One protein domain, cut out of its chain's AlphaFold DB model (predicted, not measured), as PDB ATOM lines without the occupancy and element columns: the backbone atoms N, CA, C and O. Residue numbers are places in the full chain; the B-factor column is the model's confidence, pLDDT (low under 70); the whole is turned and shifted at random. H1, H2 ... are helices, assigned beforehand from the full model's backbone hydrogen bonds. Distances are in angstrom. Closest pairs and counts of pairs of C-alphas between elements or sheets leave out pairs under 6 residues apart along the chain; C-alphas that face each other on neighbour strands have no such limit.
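This is residues 37 to 194 of the 223 residues of an uncharacterized protein of Vibrio crassostreae (UniProt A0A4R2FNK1). This is an elongated up-and-down bundle of four helices, H1 to H4, with H3 in the middle; H5 packs on H3 on the side away from H1, and short H6 packs on H3 and H5. Residues 69 to 74 stick out at one end of the long axis. The printed part has 158 residues with six named helices, in the order H1 to H6, and no named strand; its class is all helix. It is compact, with a radius of gyration of the C-alphas of 15.8 A, and spans 54 by 29 by 23 A.

Begin with the longest helix, H1, residues 37 to 65. It touches H2, residues 73 to 94, closest at the C-alphas of Ala 61 and Val 79, 5.9 A apart; this hairpin has a shallow tilt of 4 degrees, opposite ways. H1 also touches H4, residues 130 to 149, closest at the C-alphas of Ser 60 and Asp 130, 5.8 A apart, at a shallow tilt of 7 degrees, opposite ways. Look next at the hub, H3, residues 99 to 119, which touches the five other helices. Its closest C-alphas to H4 are those of Asn 114 and Ala 135, 4.6 A apart, in a hairpin with a shallow tilt of 29 degrees. H2 touches H3 with residues 89 to 94 alone, closest at the C-alphas of Ala 94 and Ala 102, 4.6 A apart. H2 and H4 are apart. H5, residues 152 to 168, touches H3 with residues 162 to 167 alone, closest at the C-alphas of Gln 112 and Ala 166, 4.8 A apart, at a steep tilt of 48 degrees. H6, residues 182 to 189, touches H3 about perpendicular, at 89 degrees, closest at the C-alphas of Ser 101 and Tyr 182, 5.3 A apart. In H1, H2, H3, H4, H5 and H6 every O i to N i+4 pair is within hydrogen-bond range.

Find C-alpha 37 at (5.048, 164.205, 3.810); from there H1 runs 41.9 A to C-alpha 65 at (41.916, 170.945, 22.446). H2 measures 31.2 A from first to last C-alpha, H3 30.1 A, H4 28.7 A, H5 24.4 A and H6 10.5 A. H6 ends at C-alpha 189, at (13.220, 145.909, 5.235).

Look for the two C-alphas farthest apart at Asp 71 and Ser 194, 54.7 A. The printed part has no cut. The link from H5 to H6, residues 169 to 181, is long. The mean pLDDT of the printed part is 95.4, and residues 192 to 194 are under 70.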
ATOM      1  N   GLN A  37       4.864 163.530   2.518       89.75
ATOM      2  CA  GLN A  37       5.048 164.205   3.810       89.75
ATOM      3  C   GLN A  37       6.205 163.598   4.621       89.75
ATOM      4  O   GLN A  37       6.930 164.314   5.307       89.75
ATOM      5  N   GLN A  38       6.388 162.277   4.531       91.00
ATOM      6  CA  GLN A  38       7.484 161.581   5.193       91.00
ATOM      7  C   GLN A  38       8.844 162.026   4.643       91.00
ATOM      8  O   GLN A  38       9.742 162.314   5.427       91.00
ATOM      9  N   GLU A  39       8.995 162.126   3.320       91.00
ATOM     10  CA  GLU A  39      10.234 162.589   2.684       91.00
ATOM     11  C   GLU A  39      10.523 164.065   2.975       91.00
ATOM     12  O   GLU A  39      11.673 164.429   3.222       91.00
ATOM     13  N   LEU A  40       9.491 164.914   3.005       90.75
ATOM     14  CA  LEU A  40       9.630 166.318   3.401       90.75
ATOM     15  C   LEU A  40      10.105 166.442   4.853       90.75
ATOM     16  O   LEU A  40      11.068 167.162   5.125       90.75
ATOM     17  N   ASN A  41       9.485 165.696   5.773       93.62
ATOM     18  CA  ASN A  41       9.900 165.657   7.175       93.62
ATOM     19  C   ASN A  41      11.328 165.112   7.313       93.62
ATOM     20  O   ASN A  41      12.133 165.706   8.027       93.62
ATOM     21  N   ALA A  42      11.671 164.039   6.592       95.25
ATOM     22  CA  ALA A  42      13.021 163.481   6.569       95.25
ATOM     23  C   ALA A  42      14.048 164.539   6.153       95.25
ATOM     24  O   ALA A  42      15.045 164.733   6.846       95.25
ATOM     25  N   ARG A  43      13.781 165.268   5.062       93.50
ATOM     26  CA  ARG A  43      14.672 166.318   4.554       93.50
ATOM     27  C   ARG A  43      14.850 167.435   5.577       93.50
ATOM     28  O   ARG A  43      15.981 167.781   5.908       93.50
ATOM     29  N   LEU A  44      13.749 168.002   6.067       94.00
ATOM     30  CA  LEU A  44      13.790 169.145   6.976       94.00
ATOM     31  C   LEU A  44      14.473 168.785   8.300       94.00
ATOM     32  O   LEU A  44      15.387 169.485   8.730       94.00
ATOM     33  N   MET A  45      14.084 167.665   8.910       96.88
ATOM     34  CA  MET A  45      14.621 167.250  10.205       96.88
ATOM     35  C   MET A  45      16.093 166.836  10.114       96.88
ATOM     36  O   MET A  45      16.868 167.208  10.989       96.88
ATOM     37  N   THR A  46      16.508 166.134   9.051       97.62
ATOM     38  CA  THR A  46      17.921 165.739   8.854       97.62
ATOM     39  C   THR A  46      18.828 166.955   8.682       97.62
ATOM     40  O   THR A  46      19.931 166.991   9.223       97.62
ATOM     41  N   ARG A  47      18.359 167.995   7.984       94.38
ATOM     42  CA  ARG A  47      19.118 169.243   7.815       94.38
ATOM     43  C   ARG A  47      19.239 170.039   9.110       94.38
ATOM     44  O   ARG A  47      20.295 170.603   9.373       94.38
ATOM     45  N   GLU A  48      18.184 170.080   9.919       95.56
ATOM     46  CA  GLU A  48      18.245 170.734  11.229       95.56
ATOM     47  C   GLU A  48      19.168 169.975  12.188       95.56
ATOM     48  O   GLU A  48      20.026 170.574  12.836       95.56
ATOM     49  N   TYR A  49      19.078 168.643  12.192       98.25
ATOM     50  CA  TYR A  49      20.008 167.781  12.915       98.25
ATOM     51  C   TYR A  49      21.463 168.016  12.500       98.25
ATOM     52  O   TYR A  49      22.336 168.066  13.361       98.25
ATOM     53  N   ALA A  50      21.734 168.223  11.206       97.44
ATOM     54  CA  ALA A  50      23.088 168.491  10.734       97.44
ATOM     55  C   ALA A  50      23.696 169.755  11.358       97.44
ATOM     56  O   ALA A  50      24.868 169.739  11.725       97.44
ATOM     57  N   LYS A  51      22.909 170.821  11.553       96.50
ATOM     58  CA  LYS A  51      23.388 172.030  12.247       96.50
ATOM     59  C   LYS A  51      23.767 171.729  13.695       96.50
ATOM     60  O   LYS A  51      24.861 172.078  14.120       96.50
ATOM     61  N   MET A  52      22.886 171.039  14.424       98.00
ATOM     62  CA  MET A  52      23.140 170.626  15.808       98.00
ATOM     63  C   MET A  52      24.389 169.741  15.907       98.00
ATOM     64  O   MET A  52      25.188 169.904  16.826       98.00
ATOM     65  N   PHE A  53      24.569 168.821  14.958       98.69
ATOM     66  CA  PHE A  53      25.754 167.978  14.905       98.69
ATOM     67  C   PHE A  53      27.029 168.801  14.756       98.69
ATOM     68  O   PHE A  53      27.962 168.582  15.525       98.69
ATOM     69  N   PHE A  54      27.068 169.747  13.810       98.06
ATOM     70  CA  PHE A  54      28.257 170.573  13.584       98.06
ATOM     71  C   PHE A  54      28.626 171.359  14.841       98.06
ATOM     72  O   PHE A  54      29.750 171.235  15.312       98.06
ATOM     73  N   THR A  55      27.657 172.043  15.458       98.12
ATOM     74  CA  THR A  55      27.887 172.770  16.716       98.12
ATOM     75  C   THR A  55      28.398 171.848  17.821       98.12
ATOM     76  O   THR A  55      29.369 172.168  18.492       98.12
ATOM     77  N   ARG A  56      27.796 170.665  17.997       98.50
ATOM     78  CA  ARG A  56      28.216 169.747  19.063       98.50
ATOM     79  C   ARG A  56      29.632 169.214  18.852       98.50
ATOM     80  O   ARG A  56      30.358 169.068  19.835       98.50
ATOM     81  N   VAL A  57      30.007 168.882  17.616       98.44
ATOM     82  CA  VAL A  57      31.371 168.442  17.288       98.44
ATOM     83  C   VAL A  57      32.362 169.576  17.512       98.44
ATOM     84  O   VAL A  57      33.397 169.346  18.130       98.44
ATOM     85  N   GLU A  58      32.032 170.787  17.062       98.12
ATOM     86  CA  GLU A  58      32.869 171.972  17.231       98.12
ATOM     87  C   GLU A  58      33.136 172.273  18.708       98.12
ATOM     88  O   GLU A  58      34.296 172.264  19.123       98.12
ATOM     89  N   ASP A  59      32.074 172.411  19.507       98.12
ATOM     90  CA  ASP A  59      32.161 172.689  20.943       98.12
ATOM     91  C   ASP A  59      32.983 171.618  21.675       98.12
ATOM     92  O   ASP A  59      33.840 171.924  22.504       98.12
ATOM     93  N   SER A  60      32.733 170.342  21.368       98.31
ATOM     94  CA  SER A  60      33.405 169.230  22.055       98.31
ATOM     95  C   SER A  60      34.879 169.152  21.670       98.31
ATOM     96  O   SER A  60      35.728 168.896  22.517       98.31
ATOM     97  N   ALA A  61      35.213 169.402  20.408       97.94
ATOM     98  CA  ALA A  61      36.597 169.423  19.967       97.94
ATOM     99  C   ALA A  61      37.377 170.600  20.561       97.94
ATOM    100  O   ALA A  61      38.526 170.423  20.960       97.94
ATOM    101  N   ASP A  62      36.754 171.771  20.691       97.50
ATOM    102  CA  ASP A  62      37.383 172.931  21.327       97.50
ATOM    103  C   ASP A  62      37.619 172.704  22.825       97.50
ATOM    104  O   ASP A  62      38.617 173.182  23.370       97.50
ATOM    105  N   LEU A  63      36.752 171.940  23.498       97.50
ATOM    106  CA  LEU A  63      36.991 171.481  24.869       97.50
ATOM    107  C   LEU A  63      38.185 170.525  24.936       97.50
ATOM    108  O   LEU A  63      39.096 170.760  25.726       97.50
ATOM    109  N   ILE A  64      38.239 169.506  24.074       97.94
ATOM    110  CA  ILE A  64      39.354 168.545  24.038       97.94
ATOM    111  C   ILE A  64      40.687 169.250  23.752       97.94
ATOM    112  O   ILE A  64      41.692 168.960  24.402       97.94
ATOM    113  N   ALA A  65      40.712 170.202  22.814       97.50
ATOM    114  CA  ALA A  65      41.916 170.945  22.446       97.50
ATOM    115  C   ALA A  65      42.561 171.674  23.638       97.50
ATOM    116  O   ALA A  65      43.784 171.811  23.677       97.50
ATOM    117  N   GLN A  66      41.765 172.110  24.624       97.00
ATOM    118  CA  GLN A  66      42.251 172.806  25.822       97.00
ATOM    119  C   GLN A  66      43.038 171.901  26.779       97.00
ATOM    120  O   GLN A  66      43.797 172.409  27.603       97.00
ATOM    121  N   PHE A  67      42.889 170.576  26.674       97.00
ATOM    122  CA  PHE A  67      43.643 169.617  27.487       97.00
ATOM    123  C   PHE A  67      45.047 169.338  26.946       97.00
ATOM    124  O   PHE A  67      45.875 168.773  27.663       97.00
ATOM    125  N   TYR A  68      45.336 169.760  25.716       97.44
ATOM    126  CA  TYR A  68      46.646 169.600  25.103       97.44
ATOM    127  C   TYR A  68      47.411 170.927  25.087       97.44
ATOM    128  O   TYR A  68      46.841 171.967  24.746       97.44
ATOM    129  N   PRO A  69      48.718 170.921  25.403       96.56
ATOM    130  CA  PRO A  69      49.574 172.079  25.182       96.56
ATOM    131  C   PRO A  69      49.508 172.569  23.729       96.56
ATOM    132  O   PRO A  69      49.322 171.785  22.798       96.56
ATOM    133  N   ALA A  70      49.692 173.873  23.516       92.88
ATOM    134  CA  ALA A  70      49.644 174.457  22.172       92.88
ATOM    135  C   ALA A  70      50.782 173.964  21.254       92.88
ATOM    136  O   ALA A  70      50.659 174.019  20.032       92.88
ATOM    137  N   ASP A  71      51.891 173.492  21.826       96.25
ATOM    138  CA  ASP A  71      53.033 172.910  21.121       96.25
ATOM    139  C   ASP A  71      52.912 171.391  20.896       96.25
ATOM    140  O   ASP A  71      53.688 170.832  20.114       96.25
ATOM    141  N   ASP A  72      51.907 170.732  21.489       97.56
ATOM    142  CA  ASP A  72      51.569 169.330  21.219       97.56
ATOM    143  C   ASP A  72      50.885 169.194  19.854       97.56
ATOM    144  O   ASP A  72      49.670 169.058  19.703       97.56
ATOM    145  N   THR A  73      51.708 169.252  18.815       97.06
ATOM    146  CA  THR A  73      51.248 169.285  17.427       97.06
ATOM    147  C   THR A  73      50.511 168.010  17.027       97.06
ATOM    148  O   THR A  73      49.656 168.060  16.144       97.06
ATOM    149  N   LEU A  74      50.821 166.875  17.659       97.06
ATOM    150  CA  LEU A  74      50.226 165.587  17.321       97.06
ATOM    151  C   LEU A  74      48.761 165.531  17.757       97.06
ATOM    152  O   LEU A  74      47.883 165.336  16.916       97.06
ATOM    153  N   HIS A  75      48.489 165.747  19.045       97.38
ATOM    154  CA  HIS A  75      47.128 165.637  19.569       97.38
ATOM    155  C   HIS A  75      46.243 166.791  19.098       97.38
ATOM    156  O   HIS A  75      45.091 166.559  18.734       97.38
ATOM    157  N   GLN A  76      46.797 168.002  18.975       97.94
ATOM    158  CA  GLN A  76      46.087 169.123  18.350       97.94
ATOM    159  C   GLN A  76      45.666 168.781  16.909       97.94
ATOM    160  O   GLN A  76      44.536 169.054  16.504       97.94
ATOM    161  N   SER A  77      46.526 168.098  16.141       98.06
ATOM    162  CA  SER A  77      46.170 167.640  14.790       98.06
ATOM    163  C   SER A  77      45.075 166.573  14.798       98.06
ATOM    164  O   SER A  77      44.211 166.599  13.925       98.06
ATOM    165  N   TYR A  78      45.063 165.650  15.764       98.12
ATOM    166  CA  TYR A  78      43.992 164.653  15.886       98.12
ATOM    167  C   TYR A  78      42.637 165.288  16.187       98.12
ATOM    168  O   TYR A  78      41.644 164.910  15.567       98.12
ATOM    169  N   VAL A  79      42.595 166.291  17.065       98.25
ATOM    170  CA  VAL A  79      41.367 167.046  17.345       98.25
ATOM    171  C   VAL A  79      40.866 167.749  16.080       98.25
ATOM    172  O   VAL A  79      39.692 167.637  15.731       98.25
ATOM    173  N   LEU A  80      41.758 168.410  15.336       98.00
ATOM    174  CA  LEU A  80      41.404 169.063  14.073       98.00
ATOM    175  C   LEU A  80      40.905 168.069  13.016       98.00
ATOM    176  O   LEU A  80      39.901 168.330  12.353       98.00
ATOM    177  N   LEU A  81      41.578 166.927  12.864       98.12
ATOM    178  CA  LEU A  81      41.160 165.874  11.937       98.12
ATOM    179  C   LEU A  81      39.789 165.310  12.312       98.12
ATOM    180  O   LEU A  81      38.976 165.084  11.418       98.12
ATOM    181  N   TRP A  82      39.503 165.145  13.608       98.12
ATOM    182  CA  TRP A  82      38.174 164.758  14.067       98.12
ATOM    183  C   TRP A  82      37.109 165.769  13.632       98.12
ATOM    184  O   TRP A  82      36.148 165.354  12.985       98.12
ATOM    185  N   LYS A  83      37.293 167.071  13.913       97.38
ATOM    186  CA  LYS A  83      36.353 168.131  13.487       97.38
ATOM    187  C   LYS A  83      36.081 168.052  11.986       97.38
ATOM    188  O   LYS A  83      34.943 167.872  11.557       97.38
ATOM    189  N   ILE A  84      37.152 168.102  11.190       97.62
ATOM    190  CA  ILE A  84      37.081 168.142   9.726       97.62
ATOM    191  C   ILE A  84      36.349 166.917   9.177       97.62
ATOM    192  O   ILE A  84      35.436 167.053   8.364       97.62
ATOM    193  N   HIS A  85      36.739 165.714   9.595       98.44
ATOM    194  CA  HIS A  85      36.191 164.491   9.020       98.44
ATOM    195  C   HIS A  85      34.809 164.130   9.566       98.44
ATOM    196  O   HIS A  85      34.005 163.574   8.818       98.44
ATOM    197  N   ALA A  86      34.485 164.479  10.814       98.12
ATOM    198  CA  ALA A  86      33.125 164.342  11.337       98.12
ATOM    199  C   ALA A  86      32.149 165.226  10.550       98.12
ATOM    200  O   ALA A  86      31.102 164.751  10.106       98.12
ATOM    201  N   GLU A  87      32.511 166.491  10.323       96.50
ATOM    202  CA  GLU A  87      31.693 167.420   9.545       96.50
ATOM    203  C   GLU A  87      31.558 166.978   8.088       96.50
ATOM    204  O   GLU A  87      30.441 166.906   7.576       96.50
ATOM    205  N   GLN A  88      32.668 166.628   7.430       96.75
ATOM    206  CA  GLN A  88      32.656 166.148   6.044       96.75
ATOM    207  C   GLN A  88      31.835 164.869   5.889       96.75
ATOM    208  O   GLN A  88      31.028 164.765   4.962       96.75
ATOM    209  N   GLY A  89      32.024 163.910   6.796       97.06
ATOM    210  CA  GLY A  89      31.301 162.646   6.791       97.06
ATOM    211  C   GLY A  89      29.797 162.863   6.924       97.06
ATOM    212  O   GLY A  89      29.038 162.384   6.080       97.06
ATOM    213  N   LEU A  90      29.360 163.677   7.894       97.50
ATOM    214  CA  LEU A  90      27.937 163.972   8.028       97.50
ATOM    215  C   LEU A  90      27.402 164.811   6.861       97.50
ATOM    216  O   LEU A  90      26.289 164.574   6.404       97.50
ATOM    217  N   GLN A  91      28.148 165.786   6.338       95.12
ATOM    218  CA  GLN A  91      27.704 166.550   5.166       95.12
ATOM    219  C   GLN A  91      27.390 165.632   3.980       95.12
ATOM    220  O   GLN A  91      26.378 165.828   3.301       95.12
ATOM    221  N   GLN A  92      28.250 164.642   3.733       94.38
ATOM    222  CA  GLN A  92      28.071 163.685   2.643       94.38
ATOM    223  C   GLN A  92      26.798 162.858   2.819       94.38
ATOM    224  O   GLN A  92      26.105 162.609   1.832       94.38
ATOM    225  N   THR A  93      26.451 162.475   4.050       95.75
ATOM    226  CA  THR A  93      25.237 161.698   4.308       95.75
ATOM    227  C   THR A  93      23.990 162.578   4.369       95.75
ATOM    228  O   THR A  93      23.000 162.259   3.723       95.75
ATOM    229  N   ALA A  94      24.018 163.707   5.077       95.06
ATOM    230  CA  ALA A  94      22.845 164.533   5.371       95.06
ATOM    231  C   ALA A  94      22.337 165.359   4.178       95.06
ATOM    232  O   ALA A  94      21.158 165.716   4.131       95.06
ATOM    233  N   TYR A  95      23.198 165.661   3.198       92.31
ATOM    234  CA  TYR A  95      22.845 166.471   2.020       92.31
ATOM    235  C   TYR A  95      22.683 165.651   0.738       92.31
ATOM    236  O   TYR A  95      22.832 166.164  -0.375       92.31
ATOM    237  N   GLN A  96      22.337 164.375   0.865       89.44
ATOM    238  CA  GLN A  96      22.000 163.547  -0.286       89.44
ATOM    239  C   GLN A  96      20.730 164.023  -0.995       89.44
ATOM    240  O   GLN A  96      19.892 164.743  -0.452       89.44
ATOM    241  N   THR A  97      20.587 163.629  -2.257       87.06
ATOM    242  CA  THR A  97      19.402 163.942  -3.065       87.06
ATOM    243  C   THR A  97      18.139 163.292  -2.500       87.06
ATOM    244  O   THR A  97      17.103 163.945  -2.396       87.06
ATOM    245  N   SER A  98      18.231 162.016  -2.108       89.38
ATOM    246  CA  SER A  98      17.123 161.281  -1.495       89.38
ATOM    247  C   SER A  98      17.007 161.637  -0.009       89.38
ATOM    248  O   SER A  98      17.949 161.366   0.740       89.38
ATOM    249  N   PRO A  99      15.860 162.172   0.456       92.62
ATOM    250  CA  PRO A  99      15.661 162.492   1.870       92.62
ATOM    251  C   PRO A  99      15.750 161.275   2.792       92.62
ATOM    252  O   PRO A  99      16.281 161.364   3.895       92.62
ATOM    253  N   MET A 100      15.246 160.128   2.332       93.25
ATOM    254  CA  MET A 100      15.282 158.893   3.112       93.25
ATOM    255  C   MET A 100      16.691 158.303   3.176       93.25
ATOM    256  O   MET A 100      17.090 157.841   4.241       93.25
ATOM    257  N   SER A 101      17.466 158.378   2.086       94.00
ATOM    258  CA  SER A 101      18.893 158.019   2.122       94.00
ATOM    259  C   SER A 101      19.647 158.924   3.083       94.00
ATOM    260  O   SER A 101      20.380 158.435   3.934       94.00
ATOM    261  N   ALA A 102      19.381 160.233   3.021       95.69
ATOM    262  CA  ALA A 102      20.030 161.195   3.896       95.69
ATOM    263  C   ALA A 102      19.788 160.895   5.378       95.69
ATOM    264  O   ALA A 102      20.726 160.911   6.173       95.69
ATOM    265  N   LEU A 103      18.544 160.571   5.732       97.62
ATOM    266  CA  LEU A 103      18.173 160.177   7.082       97.62
ATOM    267  C   LEU A 103      18.915 158.914   7.544       97.62
ATOM    268  O   LEU A 103      19.531 158.911   8.608       97.62
ATOM    269  N   ILE A 104      18.830 157.835   6.764       97.62
ATOM    270  CA  ILE A 104      19.352 156.527   7.177       97.62
ATOM    271  C   ILE A 104      20.877 156.527   7.218       97.62
ATOM    272  O   ILE A 104      21.448 156.088   8.213       97.62
ATOM    273  N   ASP A 105      21.537 157.066   6.194       97.81
ATOM    274  CA  ASP A 105      22.998 157.094   6.148       97.81
ATOM    275  C   ASP A 105      23.576 158.007   7.239       97.81
ATOM    276  O   ASP A 105      24.621 157.693   7.799       97.81
ATOM    277  N   SER A 106      22.883 159.094   7.608       98.44
ATOM    278  CA  SER A 106      23.319 159.957   8.717       98.44
ATOM    279  C   SER A 106      23.192 159.271  10.075       98.44
ATOM    280  O   SER A 106      24.075 159.424  10.914       98.44
ATOM    281  N   TRP A 107      22.128 158.493  10.293       98.69
ATOM    282  CA  TRP A 107      21.985 157.710  11.522       98.69
ATOM    283  C   TRP A 107      23.019 156.583  11.600       98.69
ATOM    284  O   TRP A 107      23.627 156.364  12.643       98.69
ATOM    285  N   VAL A 108      23.287 155.900  10.486       98.62
ATOM    286  CA  VAL A 108      24.358 154.899  10.428       98.62
ATOM    287  C   VAL A 108      25.720 155.527  10.715       98.62
ATOM    288  O   VAL A 108      26.473 154.987  11.521       98.62
ATOM    289  N   PHE A 109      26.014 156.681  10.115       98.69
ATOM    290  CA  PHE A 109      27.263 157.404  10.339       98.69
ATOM    291  C   PHE A 109      27.476 157.736  11.821       98.69
ATOM    292  O   PHE A 109      28.557 157.498  12.363       98.69
ATOM    293  N   THR A 110      26.451 158.245  12.508       98.56
ATOM    294  CA  THR A 110      26.567 158.616  13.926       98.56
ATOM    295  C   THR A 110      26.640 157.400  14.842       98.56
ATOM    296  O   THR A 110      27.416 157.424  15.795       98.56
ATOM    297  N   ALA A 111      25.944 156.309  14.515       98.69
ATOM    298  CA  ALA A 111      26.083 155.035  15.218       98.69
ATOM    299  C   ALA A 111      27.499 154.444  15.069       98.69
ATOM    300  O   ALA A 111      28.093 153.996  16.050       98.69
ATOM    301  N   GLN A 112      28.082 154.496  13.865       98.62
ATOM    302  CA  GLN A 112      29.469 154.083  13.614       98.62
ATOM    303  C   GLN A 112      30.468 154.955  14.381       98.62
ATOM    304  O   GLN A 112      31.407 154.428  14.979       98.62
ATOM    305  N   MET A 113      30.257 156.274  14.405       98.50
ATOM    306  CA  MET A 113      31.097 157.207  15.161       98.50
ATOM    307  C   MET A 113      30.994 156.965  16.673       98.50
ATOM    308  O   MET A 113      32.011 156.942  17.364       98.50
ATOM    309  N   ASN A 114      29.790 156.717  17.193       98.56
ATOM    310  CA  ASN A 114      29.584 156.336  18.589       98.56
ATOM    311  C   ASN A 114      30.311 155.028  18.918       98.56
ATOM    312  O   ASN A 114      31.020 154.954  19.917       98.56
ATOM    313  N   GLN A 115      30.220 154.009  18.059       97.94
ATOM    314  CA  GLN A 115      30.949 152.755  18.253       97.94
ATOM    315  C   GLN A 115      32.475 152.950  18.217       97.94
ATOM    316  O   GLN A 115      33.180 152.351  19.029       97.94
ATOM    317  N   PHE A 116      32.981 153.788  17.307       98.31
ATOM    318  CA  PHE A 116      34.409 154.094  17.184       98.31
ATOM    319  C   PHE A 116      34.993 154.651  18.485       98.31
ATOM    320  O   PHE A 116      36.032 154.169  18.929       98.31
ATOM    321  N   TYR A 117      34.296 155.598  19.117       98.19
ATOM    322  CA  TYR A 117      34.740 156.213  20.369       98.19
ATOM    323  C   TYR A 117      34.374 155.415  21.624       98.19
ATOM    324  O   TYR A 117      35.097 155.462  22.604       98.19
ATOM    325  N   SER A 118      33.262 154.682  21.649       96.31
ATOM    326  CA  SER A 118      32.844 153.982  22.878       96.31
ATOM    327  C   SER A 118      33.557 152.652  23.111       96.31
ATOM    328  O   SER A 118      33.686 152.226  24.257       96.31
ATOM    329  N   GLN A 119      33.972 151.965  22.045       93.88
ATOM    330  CA  GLN A 119      34.527 150.608  22.137       93.88
ATOM    331  C   GLN A 119      35.494 150.249  20.997       93.88
ATOM    332  O   GLN A 119      35.904 149.094  20.887       93.88
ATOM    333  N   GLY A 120      35.779 151.187  20.092       94.12
ATOM    334  CA  GLY A 120      36.587 150.960  18.899       94.12
ATOM    335  C   GLY A 120      37.989 151.551  19.003       94.12
ATOM    336  O   GLY A 120      38.471 151.885  20.081       94.12
ATOM    337  N   ASP A 121      38.623 151.718  17.842       94.44
ATOM    338  CA  ASP A 121      39.997 152.222  17.725       94.44
ATOM    339  C   ASP A 121      40.144 153.694  18.180       94.44
ATOM    340  O   ASP A 121      41.257 154.192  18.321       94.44
ATOM    341  N   GLY A 122      39.028 154.396  18.416       95.44
ATOM    342  CA  GLY A 122      38.988 155.771  18.913       95.44
ATOM    343  C   GLY A 122      38.821 155.907  20.427       95.44
ATOM    344  O   GLY A 122      38.828 157.037  20.908       95.44
ATOM    345  N   ALA A 123      38.649 154.809  21.171       93.75
ATOM    346  CA  ALA A 123      38.274 154.865  22.588       93.75
ATOM    347  C   ALA A 123      39.299 155.582  23.477       93.75
ATOM    348  O   ALA A 123      38.915 156.370  24.333       93.75
ATOM    349  N   ASP A 124      40.587 155.377  23.207       93.94
ATOM    350  CA  ASP A 124      41.687 155.991  23.959       93.94
ATOM    351  C   ASP A 124      42.369 157.128  23.168       93.94
ATOM    352  O   ASP A 124      43.517 157.485  23.432       93.94
ATOM    353  N   LEU A 125      41.699 157.671  22.142       95.38
ATOM    354  CA  LEU A 125      42.302 158.646  21.224       95.38
ATOM    355  C   LEU A 125      42.500 160.028  21.858       95.38
ATOM    356  O   LEU A 125      43.407 160.764  21.461       95.38
ATOM    357  N   PHE A 126      41.647 160.392  22.818       97.06
ATOM    358  CA  PHE A 126      41.683 161.687  23.483       97.06
ATOM    359  C   PHE A 126      41.803 161.550  25.003       97.06
ATOM    360  O   PHE A 126      41.386 160.556  25.586       97.06
ATOM    361  N   ALA A 127      42.368 162.571  25.651       93.69
ATOM    362  CA  ALA A 127      42.595 162.607  27.094       93.69
ATOM    363  C   ALA A 127      41.306 162.702  27.932       93.69
ATOM    364  O   ALA A 127      41.359 162.543  29.152       93.69
ATOM    365  N   THR A 128      40.169 162.994  27.298       95.94
ATOM    366  CA  THR A 128      38.869 163.162  27.948       95.94
ATOM    367  C   THR A 128      37.781 162.379  27.224       95.94
ATOM    368  O   THR A 128      37.896 162.050  26.042       95.94
ATOM    369  N   ASP A 129      36.675 162.151  27.932       96.50
ATOM    370  CA  ASP A 129      35.502 161.459  27.398       96.50
ATOM    371  C   ASP A 129      34.616 162.356  26.511       96.50
ATOM    372  O   ASP A 129      33.596 161.890  26.003       96.50
ATOM    373  N   ASP A 130      34.979 163.625  26.275       97.44
ATOM    374  CA  ASP A 130      34.151 164.593  25.537       97.44
ATOM    375  C   ASP A 130      33.764 164.086  24.135       97.44
ATOM    376  O   ASP A 130      32.619 164.248  23.703       97.44
ATOM    377  N   ALA A 131      34.676 163.401  23.432       97.62
ATOM    378  CA  ALA A 131      34.383 162.794  22.130       97.62
ATOM    379  C   ALA A 131      33.394 161.623  22.239       97.62
ATOM    380  O   ALA A 131      32.487 161.492  21.410       97.62
ATOM    381  N   VAL A 132      33.524 160.800  23.284       98.12
ATOM    382  CA  VAL A 132      32.617 159.679  23.568       98.12
ATOM    383  C   VAL A 132      31.219 160.206  23.901       98.12
ATOM    384  O   VAL A 132      30.215 159.703  23.392       98.12
ATOM    385  N   GLU A 133      31.135 161.239  24.736       98.25
ATOM    386  CA  GLU A 133      29.877 161.882  25.108       98.25
ATOM    387  C   GLU A 133      29.205 162.565  23.919       98.25
ATOM    388  O   GLU A 133      27.996 162.407  23.724       98.25
ATOM    389  N   ALA A 134      29.972 163.287  23.099       98.44
ATOM    390  CA  ALA A 134      29.480 163.895  21.873       98.44
ATOM    391  C   ALA A 134      28.930 162.839  20.912       98.44
ATOM    392  O   ALA A 134      27.787 162.954  20.470       98.44
ATOM    393  N   ALA A 135      29.691 161.780  20.632       98.56
ATOM    394  CA  ALA A 135      29.266 160.742  19.702       98.56
ATOM    395  C   ALA A 135      28.011 160.001  20.188       98.56
ATOM    396  O   ALA A 135      27.078 159.797  19.411       98.56
ATOM    397  N   ARG A 136      27.930 159.691  21.488       98.69
ATOM    398  CA  ARG A 136      26.742 159.085  22.105       98.69
ATOM    399  C   ARG A 136      25.513 159.985  22.002       98.69
ATOM    400  O   ARG A 136      24.437 159.506  21.653       98.69
ATOM    401  N   PHE A 137      25.660 161.273  22.307       98.75
ATOM    402  CA  PHE A 137      24.571 162.246  22.197       98.75
ATOM    403  C   PHE A 137      24.060 162.352  20.753       98.75
ATOM    404  O   PHE A 137      22.855 162.319  20.506       98.75
ATOM    405  N   LEU A 138      24.980 162.431  19.789       98.81
ATOM    406  CA  LEU A 138      24.650 162.583  18.375       98.81
ATOM    407  C   LEU A 138      23.947 161.348  17.805       98.81
ATOM    408  O   LEU A 138      22.985 161.505  17.051       98.81
ATOM    409  N   ASP A 139      24.364 160.144  18.191       98.75
ATOM    410  CA  ASP A 139      23.675 158.893  17.845       98.75
ATOM    411  C   ASP A 139      22.250 158.846  18.426       98.75
ATOM    412  O   ASP A 139      21.280 158.590  17.711       98.75
ATOM    413  N   GLN A 140      22.082 159.214  19.702       98.75
ATOM    414  CA  GLN A 140      20.764 159.257  20.350       98.75
ATOM    415  C   GLN A 140      19.799 160.240  19.672       98.75
ATOM    416  O   GLN A 140      18.627 159.911  19.458       98.75
ATOM    417  N   GLU A 141      20.269 161.434  19.308       98.81
ATOM    418  CA  GLU A 141      19.432 162.409  18.609       98.81
ATOM    419  C   GLU A 141      19.138 161.983  17.159       98.81
ATOM    420  O   GLU A 141      18.025 162.217  16.683       98.81
ATOM    421  N   ALA A 142      20.056 161.281  16.481       98.75
ATOM    422  CA  ALA A 142      19.783 160.686  15.169       98.75
ATOM    423  C   ALA A 142      18.715 159.581  15.253       98.75
ATOM    424  O   ALA A 142      17.781 159.560  14.448       98.75
ATOM    425  N   GLU A 143      18.780 158.710  16.267       98.69
ATOM    426  CA  GLU A 143      17.750 157.695  16.517       98.69
ATOM    427  C   GLU A 143      16.381 158.351  16.762       98.69
ATOM    428  O   GLU A 143      15.363 157.934  16.199       98.69
ATOM    429  N   LYS A 144      16.334 159.395  17.595       98.50
ATOM    430  CA  LYS A 144      15.107 160.137  17.914       98.50
ATOM    431  C   LYS A 144      14.517 160.824  16.685       98.50
ATOM    432  O   LYS A 144      13.300 160.785  16.499       98.50
ATOM    433  N   LEU A 145      15.363 161.403  15.836       98.19
ATOM    434  CA  LEU A 145      14.970 161.961  14.546       98.19
ATOM    435  C   LEU A 145      14.334 160.871  13.674       98.19
ATOM    436  O   LEU A 145      13.195 161.023  13.230       98.19
ATOM    437  N   ALA A 146      15.023 159.740  13.489       98.12
ATOM    438  CA  ALA A 146      14.525 158.626  12.687       98.12
ATOM    439  C   ALA A 146      13.193 158.086  13.219       98.12
ATOM    440  O   ALA A 146      12.287 157.796  12.437       98.12
ATOM    441  N   LYS A 147      13.025 158.021  14.543       98.06
ATOM    442  CA  LYS A 147      11.761 157.658  15.195       98.06
ATOM    443  C   LYS A 147      10.626 158.643  14.899       98.06
ATOM    444  O   LYS A 147       9.474 158.226  14.843       98.06
ATOM    445  N   GLY A 148      10.932 159.929  14.735       97.06
ATOM    446  CA  GLY A 148       9.957 160.961  14.371       97.06
ATOM    447  C   GLY A 148       9.501 160.896  12.910       97.06
ATOM    448  O   GLY A 148       8.406 161.354  12.595       97.06
ATOM    449  N   VAL A 149      10.318 160.315  12.026       96.62
ATOM    450  CA  VAL A 149      10.042 160.226  10.581       96.62
ATOM    451  C   VAL A 149       9.468 158.865  10.178       96.62
ATOM    452  O   VAL A 149       8.582 158.788   9.329       96.62
ATOM    453  N   LEU A 150       9.986 157.776  10.745       95.75
ATOM    454  CA  LEU A 150       9.607 156.410  10.389       95.75
ATOM    455  C   LEU A 150       8.358 155.955  11.151       95.75
ATOM    456  O   LEU A 150       8.157 156.279  12.318       95.75
ATOM    457  N   ASN A 151       7.549 155.103  10.519       94.75
ATOM    458  CA  ASN A 151       6.499 154.384  11.241       94.75
ATOM    459  C   ASN A 151       7.112 153.392  12.252       94.75
ATOM    460  O   ASN A 151       8.236 152.925  12.077       94.75
ATOM    461  N   SER A 152       6.358 153.016  13.288       94.88
ATOM    462  CA  SER A 152       6.861 152.183  14.392       94.88
ATOM    463  C   SER A 152       7.450 150.831  13.962       94.88
ATOM    464  O   SER A 152       8.391 150.348  14.593       94.88
ATOM    465  N   SER A 153       6.903 150.209  12.909       93.62
ATOM    466  CA  SER A 153       7.397 148.925  12.390       93.62
ATOM    467  C   SER A 153       8.748 149.098  11.701       93.62
ATOM    468  O   SER A 153       9.709 148.406  12.044       93.62
ATOM    469  N   ASP A 154       8.830 150.044  10.763       93.88
ATOM    470  CA  ASP A 154      10.064 150.344  10.042       93.88
ATOM    471  C   ASP A 154      11.135 150.845  11.007       93.88
ATOM    472  O   ASP A 154      12.244 150.338  10.960       93.88
ATOM    473  N   PHE A 155      10.806 151.723  11.960       97.62
ATOM    474  CA  PHE A 155      11.753 152.197  12.973       97.62
ATOM    475  C   PHE A 155      12.398 151.051  13.764       97.62
ATOM    476  O   PHE A 155      13.617 151.020  13.915       97.62
ATOM    477  N   LYS A 156      11.607 150.079  14.244       97.38
ATOM    478  CA  LYS A 156      12.143 148.943  15.011       97.38
ATOM    479  C   LYS A 156      13.117 148.105  14.179       97.38
ATOM    480  O   LYS A 156      14.154 147.693  14.697       97.38
ATOM    481  N   LYS A 157      12.792 147.859  12.906       97.38
ATOM    482  CA  LYS A 157      13.679 147.145  11.976       97.38
ATOM    483  C   LYS A 157      14.921 147.974  11.644       97.38
ATOM    484  O   LYS A 157      16.022 147.447  11.717       97.38
ATOM    485  N   SER A 158      14.757 149.266  11.363       97.94
ATOM    486  CA  SER A 158      15.855 150.202  11.108       97.94
ATOM    487  C   SER A 158      16.826 150.265  12.277       97.94
ATOM    488  O   SER A 158      18.023 150.217  12.055       97.94
ATOM    489  N   LYS A 159      16.336 150.295  13.522       98.44
ATOM    490  CA  LYS A 159      17.199 150.291  14.708       98.44
ATOM    491  C   LYS A 159      18.077 149.039  14.776       98.44
ATOM    492  O   LYS A 159      19.267 149.138  15.060       98.44
ATOM    493  N   ALA A 160      17.499 147.870  14.498       98.12
ATOM    494  CA  ALA A 160      18.255 146.623  14.443       98.12
ATOM    495  C   ALA A 160      19.273 146.629  13.291       98.12
ATOM    496  O   ALA A 160      20.421 146.242  13.494       98.12
ATOM    497  N   PHE A 161      18.869 147.121  12.116       98.50
ATOM    498  CA  PHE A 161      19.750 147.287  10.964       98.50
ATOM    499  C   PHE A 161      20.934 148.208  11.270       98.50
ATOM    500  O   PHE A 161      22.064 147.814  11.031       98.50
ATOM    501  N   VAL A 162      20.700 149.399  11.828       98.50
ATOM    502  CA  VAL A 162      21.750 150.389  12.122       98.50
ATOM    503  C   VAL A 162      22.789 149.806  13.074       98.50
ATOM    504  O   VAL A 162      23.982 149.886  12.797       98.50
ATOM    505  N   ALA A 163      22.342 149.144  14.147       98.00
ATOM    506  CA  ALA A 163      23.240 148.483  15.088       98.00
ATOM    507  C   ALA A 163      24.068 147.372  14.416       98.00
ATOM    508  O   ALA A 163      25.272 147.269  14.641       98.00
ATOM    509  N   GLN A 164      23.437 146.553  13.566       98.06
ATOM    510  CA  GLN A 164      24.126 145.499  12.822       98.06
ATOM    511  C   GLN A 164      25.131 146.076  11.818       98.06
ATOM    512  O   GLN A 164      26.265 145.605  11.753       98.06
ATOM    513  N   PHE A 165      24.726 147.094  11.060       98.06
ATOM    514  CA  PHE A 165      25.531 147.707  10.013       98.06
ATOM    515  C   PHE A 165      26.766 148.390  10.596       98.06
ATOM    516  O   PHE A 165      27.872 148.167  10.102       98.06
ATOM    517  N   ALA A 166      26.596 149.163  11.676       97.19
ATOM    518  CA  ALA A 166      27.701 149.808  12.377       97.19
ATOM    519  C   ALA A 166      28.718 148.780  12.897       97.19
ATOM    520  O   ALA A 166      29.922 148.942  12.693       97.19
ATOM    521  N   ALA A 167      28.232 147.665  13.455       96.25
ATOM    522  CA  ALA A 167      29.089 146.587  13.933       96.25
ATOM    523  C   ALA A 167      29.868 145.889  12.805       96.25
ATOM    524  O   ALA A 167      31.029 145.529  13.002       96.25
ATOM    525  N   SER A 168      29.256 145.699  11.630       96.44
ATOM    526  CA  SER A 168      29.906 145.073  10.468       96.44
ATOM    527  C   SER A 168      30.833 146.009   9.690       96.44
ATOM    528  O   SER A 168      31.776 145.541   9.056       96.44
ATOM    529  N   HIS A 169      30.597 147.319   9.764       96.56
ATOM    530  CA  HIS A 169      31.355 148.347   9.053       96.56
ATOM    531  C   HIS A 169      31.909 149.393  10.037       96.56
ATOM    532  O   HIS A 169      31.549 150.563   9.942       96.56
ATOM    533  N   PRO A 170      32.753 149.017  11.011       96.62
ATOM    534  CA  PRO A 170      33.246 149.973  11.995       96.62
ATOM    535  C   PRO A 170      34.210 150.975  11.350       96.62
ATOM    536  O   PRO A 170      35.045 150.594  10.522       96.62
ATOM    537  N   PHE A 171      34.165 152.237  11.784       97.56
ATOM    538  CA  PHE A 171      35.258 153.161  11.487       97.56
ATOM    539  C   PHE A 171      36.553 152.678  12.144       97.56
ATOM    540  O   PHE A 171      36.535 152.086  13.223       97.56
ATOM    541  N   LYS A 172      37.669 152.897  11.444       95.19
ATOM    542  CA  LYS A 172      39.009 152.419  11.825       95.19
ATOM    543  C   LYS A 172      39.986 153.537  12.141       95.19
ATOM    544  O   LYS A 172      41.020 153.308  12.751       95.19
ATOM    545  N   ASP A 173      39.678 154.737  11.682       96.00
ATOM    546  CA  ASP A 173      40.513 155.909  11.832       96.00
ATOM    547  C   ASP A 173      39.630 157.164  11.796       96.00
ATOM    548  O   ASP A 173      38.435 157.107  11.484       96.00
ATOM    549  N   LEU A 174      40.249 158.309  12.079       96.50
ATOM    550  CA  LEU A 174      39.604 159.620  12.049       96.50
ATOM    551  C   LEU A 174      39.092 160.032  10.665       96.50
ATOM    552  O   LEU A 174      38.443 161.061  10.568       96.50
ATOM    553  N   THR A 175      39.361 159.285   9.588       96.19
ATOM    554  CA  THR A 175      38.868 159.661   8.252       96.19
ATOM    555  C   THR A 175      37.385 159.358   8.062       96.19
ATOM    556  O   THR A 175      36.797 159.849   7.101       96.19
ATOM    557  N   PHE A 176      36.798 158.533   8.941       96.44
ATOM    558  CA  PHE A 176      35.378 158.157   8.942       96.44
ATOM    559  C   PHE A 176      34.820 157.816   7.559       96.44
ATOM    560  O   PHE A 176      33.742 158.266   7.169       96.44
ATOM    561  N   ARG A 177      35.566 157.008   6.795       91.38
ATOM    562  CA  ARG A 177      35.125 156.530   5.479       91.38
ATOM    563  C   ARG A 177      33.812 155.756   5.614       91.38
ATOM    564  O   ARG A 177      33.803 154.603   6.044       91.38
ATOM    565  N   SER A 178      32.713 156.404   5.241       84.81
ATOM    566  CA  SER A 178      31.366 155.853   5.319       84.81
ATOM    567  C   SER A 178      31.049 154.989   4.102       84.81
ATOM    568  O   SER A 178      31.471 155.257   2.976       84.81
ATOM    569  N   THR A 179      30.310 153.909   4.346       88.62
ATOM    570  CA  THR A 179      29.750 153.052   3.297       88.62
ATOM    571  C   THR A 179      28.257 153.356   3.201       88.62
ATOM    572  O   THR A 179      27.599 153.330   4.242       88.62
ATOM    573  N   PRO A 180      27.706 153.659   2.010       90.88
ATOM    574  CA  PRO A 180      26.278 153.931   1.862       90.88
ATOM    575  C   PRO A 180      25.434 152.746   2.343       90.88
ATOM    576  O   PRO A 180      25.569 151.640   1.825       90.88
ATOM    577  N   ALA A 181      24.549 152.977   3.309       94.75
ATOM    578  CA  ALA A 181      23.774 151.935   3.975       94.75
ATOM    579  C   ALA A 181      22.338 151.843   3.444       94.75
ATOM    580  O   ALA A 181      21.683 150.814   3.598       94.75
ATOM    581  N   TYR A 182      21.834 152.894   2.792       92.69
ATOM    582  CA  TYR A 182      20.435 152.989   2.371       92.69
ATOM    583  C   TYR A 182      19.941 151.828   1.495       92.69
ATOM    584  O   TYR A 182      18.817 151.358   1.671       92.69
ATOM    585  N   ARG A 183      20.765 151.335   0.559       90.44
ATOM    586  CA  ARG A 183      20.378 150.199  -0.296       90.44
ATOM    587  C   ARG A 183      20.205 148.931   0.534       90.44
ATOM    588  O   ARG A 183      19.146 148.319   0.484       90.44
ATOM    589  N   GLU A 184      21.202 148.598   1.348       93.19
ATOM    590  CA  GLU A 184      21.152 147.433   2.237       93.19
ATOM    591  C   GLU A 184      20.025 147.543   3.265       93.19
ATOM    592  O   GLU A 184      19.377 146.547   3.584       93.19
ATOM    593  N   TRP A 185      19.731 148.756   3.735       95.12
ATOM    594  CA  TRP A 185      18.597 149.031   4.608       95.12
ATOM    595  C   TRP A 185      17.264 148.676   3.943       95.12
ATOM    596  O   TRP A 185      16.414 148.038   4.566       95.12
ATOM    597  N   LEU A 186      17.066 149.037   2.672       91.94
ATOM    598  CA  LEU A 186      15.851 148.675   1.935       91.94
ATOM    599  C   LEU A 186      15.720 147.162   1.772       91.94
ATOM    600  O   LEU A 186      14.649 146.616   2.062       91.94
ATOM    601  N   SER A 187      16.807 146.482   1.400       91.38
ATOM    602  CA  SER A 187      16.843 145.022   1.290       91.38
ATOM    603  C   SER A 187      16.545 144.367   2.647       91.38
ATOM    604  O   SER A 187      15.757 143.424   2.716       91.38
ATOM    605  N   TYR A 188      17.069 144.922   3.748       92.75
ATOM    606  CA  TYR A 188      16.787 144.478   5.120       92.75
ATOM    607  C   TYR A 188      15.311 144.646   5.508       92.75
ATOM    608  O   TYR A 188      14.734 143.806   6.202       92.75
ATOM    609  N   LEU A 189      14.658 145.714   5.041       91.06
ATOM    610  CA  LEU A 189      13.220 145.909   5.235       91.06
ATOM    611  C   LEU A 189      12.353 144.999   4.349       91.06
ATOM    612  O   LEU A 189      11.141 144.934   4.581       91.06
ATOM    613  N   GLY A 190      12.947 144.289   3.385       88.25
ATOM    614  CA  GLY A 190      12.240 143.505   2.371       88.25
ATOM    615  C   GLY A 190      11.567 144.378   1.308       88.25
ATOM    616  O   GLY A 190      10.568 143.963   0.724       88.25
ATOM    617  N   LYS A 191      12.062 145.606   1.108       84.69
ATOM    618  CA  LYS A 191      11.569 146.545   0.094       84.69
ATOM    619  C   LYS A 191      12.360 146.348  -1.199       84.69
ATOM    620  O   LYS A 191      13.567 146.130  -1.168       84.69
ATOM    621  N   ASP A 192      11.665 146.408  -2.329       69.56
ATOM    622  CA  ASP A 192      12.270 146.214  -3.647       69.56
ATOM    623  C   ASP A 192      13.121 147.436  -4.037       69.56
ATOM    624  O   ASP A 192      12.642 148.573  -4.020       69.56
ATOM    625  N   GLU A 193      14.383 147.207  -4.405       62.28
ATOM    626  CA  GLU A 193      15.316 148.261  -4.822       62.28
ATOM    627  C   GLU A 193      14.874 148.989  -6.103       62.28
ATOM    628  O   GLU A 193      15.273 150.131  -6.331       62.28
ATOM    629  N   SER A 194      14.017 148.379  -6.929       59.97
ATOM    630  CA  SER A 194      13.425 149.025  -8.113       59.97
ATOM    631  C   SER A 194      12.475 150.178  -7.764       59.97
ATOM    632  O   SER A 194      12.176 151.008  -8.621       59.97
TER     633      SER A 194